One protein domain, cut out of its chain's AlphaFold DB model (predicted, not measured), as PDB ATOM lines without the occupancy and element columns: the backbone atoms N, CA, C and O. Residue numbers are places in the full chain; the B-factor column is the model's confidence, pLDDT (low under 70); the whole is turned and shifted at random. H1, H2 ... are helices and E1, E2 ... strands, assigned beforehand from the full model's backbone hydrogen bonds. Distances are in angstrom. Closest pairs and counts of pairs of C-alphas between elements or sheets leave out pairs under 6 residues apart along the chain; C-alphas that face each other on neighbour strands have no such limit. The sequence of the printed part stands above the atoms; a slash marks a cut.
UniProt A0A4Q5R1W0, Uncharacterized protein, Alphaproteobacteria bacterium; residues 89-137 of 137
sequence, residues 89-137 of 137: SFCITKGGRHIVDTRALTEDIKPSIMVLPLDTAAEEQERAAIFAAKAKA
ATOM      1  N   SER A  89     118.399 109.970 112.426       90.50
ATOM      2  CA  SER A  89     119.761 109.494 112.614       90.50
ATOM      3  C   SER A  89     119.839 108.704 113.905       90.50
ATOM      4  O   SER A  89     119.016 108.866 114.809       90.50
ATOM      5  N   PHE A  90     120.818 107.819 113.986       86.81
ATOM      6  CA  PHE A  90     121.159 107.174 115.238       86.81
ATOM      7  C   PHE A  90     122.635 106.834 115.273       86.81
ATOM      8  O   PHE A  90     123.266 106.649 114.238       86.81
ATOM      9  N   CYS A  91     123.179 106.696 116.474       87.12
ATOM     10  CA  CYS A  91     124.540 106.227 116.647       87.12
ATOM     11  C   CYS A  91     124.572 104.769 117.097       87.12
ATOM     12  O   CYS A  91     123.721 104.325 117.871       87.12
ATOM     13  N   ILE A  92     125.582 104.032 116.643       82.38
ATOM     14  CA  ILE A  92     125.922 102.714 117.169       82.38
ATOM     15  C   ILE A  92     126.842 102.936 118.367       82.38
ATOM     16  O   ILE A  92     127.938 103.480 118.234       82.38
ATOM     17  N   THR A  93     126.372 102.537 119.545       80.50
ATOM     18  CA  THR A  93     127.114 102.589 120.811       80.50
ATOM     19  C   THR A  93     127.268 101.182 121.382       80.50
ATOM     20  O   THR A  93     126.578 100.238 120.971       80.50
ATOM     21  N   LYS A  94     128.157 101.023 122.369       76.25
ATOM     22  CA  LYS A  94     128.283  99.771 123.121       76.25
ATOM     23  C   LYS A  94     126.928  99.380 123.726       76.25
ATOM     24  O   LYS A  94     126.341 100.126 124.506       76.25
ATOM     25  N   GLY A  95     126.437  98.194 123.368       69.38
ATOM     26  CA  GLY A  95     125.157  97.669 123.854       69.38
ATOM     27  C   GLY A  95     123.913  98.169 123.106       69.38
ATOM     28  O   GLY A  95     122.813  97.990 123.620       69.38
ATOM     29  N   GLY A  96     124.057  98.783 121.924       66.88
ATOM     30  CA  GLY A  96     122.924  99.084 121.036       66.88
ATOM     31  C   GLY A  96     122.014 100.223 121.508       66.88
ATOM     32  O   GLY A  96     120.839 100.252 121.158       66.88
ATOM     33  N   ARG A  97     122.526 101.154 122.322       66.50
ATOM     34  CA  ARG A  97     121.746 102.300 122.812       66.50
ATOM     35  C   ARG A  97     121.761 103.444 121.800       66.50
ATOM     36  O   ARG A  97     122.826 103.858 121.341       66.50
ATOM     37  N   HIS A  98     120.591 104.002 121.515       70.12
ATOM     38  CA  HIS A  98     120.453 105.201 120.692       70.12
ATOM     39  C   HIS A  98     120.595 106.446 121.579       70.12
ATOM     40  O   HIS A  98     119.755 106.692 122.442       70.12
ATOM     41  N   ILE A  99     121.680 107.204 121.398       65.94
ATOM     42  CA  ILE A  99     121.981 108.419 122.169       65.94
ATOM     43  C   ILE A  99     122.078 109.599 121.202       65.94
ATOM     44  O   ILE A  99     122.803 109.518 120.213       65.94
ATOM     45  N   VAL A 100     121.342 110.675 121.495       67.94
ATOM     46  CA  VAL A 100     121.203 111.853 120.617       67.94
ATOM     47  C   VAL A 100     122.251 112.935 120.917       67.94
ATOM     48  O   VAL A 100     122.709 113.605 120.000       67.94
ATOM     49  N   ASP A 101     122.692 113.072 122.173       81.00
ATOM     50  CA  ASP A 101     123.804 113.951 122.559       81.00
ATOM     51  C   ASP A 101     124.864 113.147 123.311       81.00
ATOM     52  O   ASP A 101     124.613 112.575 124.372       81.00
ATOM     53  N   THR A 102     126.058 113.082 122.732       84.50
ATOM     54  CA  THR A 102     127.138 112.212 123.199       84.50
ATOM     55  C   THR A 102     128.244 112.974 123.925       84.50
ATOM     56  O   THR A 102     129.202 112.356 124.397       84.50
ATOM     57  N   ARG A 103     128.134 114.304 124.066       86.50
ATOM     58  CA  ARG A 103     129.195 115.157 124.636       86.50
ATOM     59  C   ARG A 103     129.538 114.778 126.074       86.50
ATOM     60  O   ARG A 103     130.714 114.652 126.396       86.50
ATOM     61  N   ALA A 104     128.524 114.502 126.894       86.38
ATOM     62  CA  ALA A 104     128.678 114.163 128.311       86.38
ATOM     63  C   ALA A 104     128.995 112.678 128.595       86.38
ATOM     64  O   ALA A 104     129.136 112.296 129.754       86.38
ATOM     65  N   LEU A 105     129.073 111.826 127.568       86.31
ATOM     66  CA  LEU A 105     129.354 110.398 127.743       86.31
ATOM     67  C   LEU A 105     130.813 110.135 128.133       86.31
ATOM     68  O   LEU A 105     131.709 110.846 127.676       86.31
ATOM     69  N   THR A 106     131.045 109.068 128.901       88.62
ATOM     70  CA  THR A 106     132.383 108.507 129.132       88.62
ATOM     71  C   THR A 106     132.897 107.785 127.885       88.62
ATOM     72  O   THR A 106     132.115 107.334 127.046       88.62
ATOM     73  N   GLU A 107     134.222 107.677 127.751       88.50
ATOM     74  CA  GLU A 107     134.873 107.120 126.554       88.50
ATOM     75  C   GLU A 107     134.417 105.693 126.213       88.50
ATOM     76  O   GLU A 107     134.226 105.358 125.046       88.50
ATOM     77  N   ASP A 108     134.151 104.857 127.217       88.56
ATOM     78  CA  ASP A 108     133.762 103.454 127.038       88.56
ATOM     79  C   ASP A 108     132.347 103.249 126.461       88.56
ATOM     80  O   ASP A 108     131.986 102.127 126.085       88.56
ATOM     81  N   ILE A 109     131.555 104.325 126.379       84.62
ATOM     82  CA  ILE A 109     130.195 104.327 125.824       84.62
ATOM     83  C   ILE A 109     130.009 105.346 124.688       84.62
ATOM     84  O   ILE A 109     128.878 105.548 124.235       84.62
ATOM     85  N   LYS A 110     131.088 105.979 124.202       89.75
ATOM     86  CA  LYS A 110     131.034 106.852 123.020       89.75
ATOM     87  C   LYS A 110     130.554 106.070 121.787       89.75
ATOM     88  O   LYS A 110     130.792 104.862 121.677       89.75
ATOM     89  N   PRO A 111     129.850 106.730 120.853       89.50
ATOM     90  CA  PRO A 111     129.441 106.092 119.611       89.50
ATOM     91  C   PRO A 111     130.653 105.769 118.735       89.50
ATOM     92  O   PRO A 111     131.602 106.544 118.672       89.50
ATOM     93  N   SER A 112     130.587 104.654 118.012       87.31
ATOM     94  CA  SER A 112     131.592 104.301 117.004       87.31
ATOM     95  C   SER A 112     131.175 104.702 115.589       87.31
ATOM     96  O   SER A 112     132.032 104.896 114.734       87.31
ATOM     97  N   ILE A 113     129.867 104.808 115.325       87.62
ATOM     98  CA  ILE A 113     129.302 105.099 113.999       87.62
ATOM     99  C   ILE A 113     128.049 105.956 114.174       87.62
ATOM    100  O   ILE A 113     127.225 105.656 115.036       87.62
ATOM    101  N   MET A 114     127.868 106.962 113.320       90.44
ATOM    102  CA  MET A 114     126.581 107.630 113.112       90.44
ATOM    103  C   MET A 114     125.948 107.112 111.818       90.44
ATOM    104  O   MET A 114     126.596 107.069 110.774       90.44
ATOM    105  N   VAL A 115     124.684 106.716 111.890       91.00
ATOM    106  CA  VAL A 115     123.901 106.185 110.777       91.00
ATOM    107  C   VAL A 115     122.850 107.211 110.372       91.00
ATOM    108  O   VAL A 115     122.084 107.688 111.210       91.00
ATOM    109  N   LEU A 116     122.804 107.500 109.072       94.12
ATOM    110  CA  LEU A 116     121.784 108.310 108.410       94.12
ATOM    111  C   LEU A 116     120.917 107.397 107.528       94.12
ATOM    112  O   LEU A 116     121.344 107.035 106.430       94.12
ATOM    113  N   PRO A 117     119.720 106.988 107.979       94.75
ATOM    114  CA  PRO A 117     118.752 106.323 107.119       94.75
ATOM    115  C   PRO A 117     118.313 107.238 105.974       94.75
ATOM    116  O   PRO A 117     118.037 108.418 106.184       94.75
ATOM    117  N   LEU A 118     118.211 106.669 104.773       96.50
ATOM    118  CA  LEU A 118     117.754 107.369 103.565       96.50
ATOM    119  C   LEU A 118     116.310 106.994 103.189       96.50
ATOM    120  O   LEU A 118     115.901 107.147 102.038       96.50
ATOM    121  N   ASP A 119     115.550 106.473 104.152       95.75
ATOM    122  CA  ASP A 119     114.133 106.160 103.980       95.75
ATOM    123  C   ASP A 119     113.321 107.460 103.859       95.75
ATOM    124  O   ASP A 119     113.533 108.432 104.594       95.75
ATOM    125  N   THR A 120     112.343 107.465 102.957       95.88
ATOM    126  CA  THR A 120     111.237 108.423 103.023       95.88
ATOM    127  C   THR A 120     110.397 108.169 104.276       95.88
ATOM    128  O   THR A 120     110.415 107.078 104.849       95.88
ATOM    129  N   ALA A 121     109.594 109.151 104.689       94.94
ATOM    130  CA  ALA A 121     108.680 108.975 105.818       94.94
ATOM    131  C   ALA A 121     107.698 107.797 105.619       94.94
ATOM    132  O   ALA A 121     107.309 107.155 106.592       94.94
ATOM    133  N   ALA A 122     107.315 107.493 104.375       94.88
ATOM    134  CA  ALA A 122     106.451 106.356 104.061       94.88
ATOM    135  C   ALA A 122     107.182 105.013 104.234       94.88
ATOM    136  O   ALA A 122     106.669 104.110 104.893       94.88
ATOM    137  N   GLU A 123     108.400 104.895 103.702       95.94
ATOM    138  CA  GLU A 123     109.215 103.674 103.816       95.94
ATOM    139  C   GLU A 123     109.603 103.377 105.266       95.94
ATOM    140  O   GLU A 123     109.635 102.221 105.689       95.94
ATOM    141  N   GLU A 124     109.850 104.419 106.058       93.25
ATOM    142  CA  GLU A 124     110.079 104.300 107.496       93.25
ATOM    143  C   GLU A 124     108.885 103.644 108.209       93.25
ATOM    144  O   GLU A 124     109.064 102.711 108.994       93.25
ATOM    145  N   GLN A 125     107.662 104.107 107.923       93.06
ATOM    146  CA  GLN A 125     106.438 103.559 108.515       93.06
ATOM    147  C   GLN A 125     106.221 102.098 108.107       93.06
ATOM    148  O   GLN A 125     105.887 101.262 108.951       93.06
ATOM    149  N   GLU A 126     106.459 101.773 106.834       94.25
ATOM    150  CA  GLU A 126     106.385 100.401 106.328       94.25
ATOM    151  C   GLU A 126     107.385  99.487 107.050       94.25
ATOM    152  O   GLU A 126     107.027  98.421 107.562       94.25
ATOM    153  N   ARG A 127     108.638  99.932 107.181       90.75
ATOM    154  CA  ARG A 127     109.694  99.186 107.872       90.75
ATOM    155  C   ARG A 127     109.363  98.965 109.350       90.75
ATOM    156  O   ARG A 127     109.569  97.863 109.868       90.75
ATOM    157  N   ALA A 128     108.817  99.976 110.025       89.81
ATOM    158  CA  ALA A 128     108.384  99.869 111.416       89.81
ATOM    159  C   ALA A 128     107.265  98.827 111.592       89.81
ATOM    160  O   ALA A 128     107.315  98.022 112.527       89.81
ATOM    161  N   ALA A 129     106.299  98.780 110.669       91.38
ATOM    162  CA  ALA A 129     105.231  97.783 110.686       91.38
ATOM    163  C   ALA A 129     105.777  96.350 110.548       91.38
ATOM    164  O   ALA A 129     105.353  95.453 111.283       91.38
ATOM    165  N   ILE A 130     106.772  96.139 109.677       91.06
ATOM    166  CA  ILE A 130     107.437  94.836 109.506       91.06
ATOM    167  C   ILE A 130     108.128  94.394 110.803       91.06
ATOM    168  O   ILE A 130     107.990  93.239 111.214       91.06
ATOM    169  N   PHE A 131     108.867  95.285 111.469       86.75
ATOM    170  CA  PHE A 131     109.537  94.940 112.728       86.75
ATOM    171  C   PHE A 131     108.548  94.644 113.855       86.75
ATOM    172  O   PHE A 131     108.738  93.675 114.592       86.75
ATOM    173  N   ALA A 132     107.462  95.413 113.953       86.56
ATOM    174  CA  ALA A 132     106.409  95.163 114.931       86.56
ATOM    175  C   ALA A 132     105.711  93.810 114.709       86.56
ATOM    176  O   ALA A 132     105.363  93.138 115.678       86.56
ATOM    177  N   ALA A 133     105.525  93.393 113.452       85.81
ATOM    178  CA  ALA A 133     104.979  92.078 113.125       85.81
ATOM    179  C   ALA A 133     105.935  90.944 113.532       85.81
ATOM    180  O   ALA A 133     105.499  89.972 114.141       85.81
ATOM    181  N   LYS A 134     107.242  91.093 113.268       83.00
ATOM    182  CA  LYS A 134     108.264  90.103 113.653       83.00
ATOM    183  C   LYS A 134     108.420  89.944 115.164       83.00
ATOM    184  O   LYS A 134     108.684  88.845 115.616       83.00
ATOM    185  N   ALA A 135     108.251  91.012 115.940       78.25
ATOM    186  CA  ALA A 135     108.345  90.951 117.402       78.25
ATOM    187  C   ALA A 135     107.156  90.231 118.072       78.25
ATOM    188  O   ALA A 135     107.214  89.930 119.261       78.25
ATOM    189  N   LYS A 136     106.063  90.003 117.330       74.25
ATOM    190  CA  LYS A 136     104.857  89.304 117.800       74.25
ATOM    191  C   LYS A 136     104.793  87.834 117.364       74.25
ATOM    192  O   LYS A 136     103.864  87.150 117.785       74.25
ATOM    193  N   ALA A 137     105.709  87.397 116.499       63.47
ATOM    194  CA  ALA A 137     105.819  86.030 115.991       63.47
ATOM    195  C   ALA A 137     106.846  85.239 116.809       63.47
ATOM    196  O   ALA A 137     106.607  84.028 117.007       63.47
TER     197      ALA A 137
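This is residues 89 to 137 of the 137 residues of an uncharacterized protein of Alphaproteobacteria bacterium (UniProt A0A4Q5R1W0). A small, loopy head, residues 89 to 115, built round a short two-strand hairpin, E1 and E2, is joined by the link of residues 116 to 120 to one long helix, H1, that sticks out along most of its length. The printed part has 49 residues, with 20 in named elements, in the order E1, E2, H1; the sheet is antiparallel and the class is mixed, helices and strands. The whole is loose, with a radius of gyration of the C-alphas of 13.9 A, and flat, spanning 36 by 26 by 14 A.

E1, residues 90 to 92, begins at C-alpha 90 (121.159, 107.174, 115.238) and is 6.8 A long. E2, residues 113 to 115, is 6.4 A long. H1, residues 121 to 134, is 20.4 A long and ends at C-alpha 134 (108.264, 90.103, 113.653).

E1 and E2 form an antiparallel hairpin at 148 degrees, with C-alphas 91 and 114 facing each other at 4.3 A. N 92 and O 113 are 2.8 A apart, within hydrogen-bond range. E1 and H1 are apart. In H1 every O i to N i+4 pair is within hydrogen-bond range.

The C-alphas farthest apart, of Arg 103 and Ala 137, are 38.3 A apart. The link E1 to E2 is long, with 20 residues. The printed part has no cut; pLDDT is under 70 at residues 95 to 97, 99 to 100 and 137.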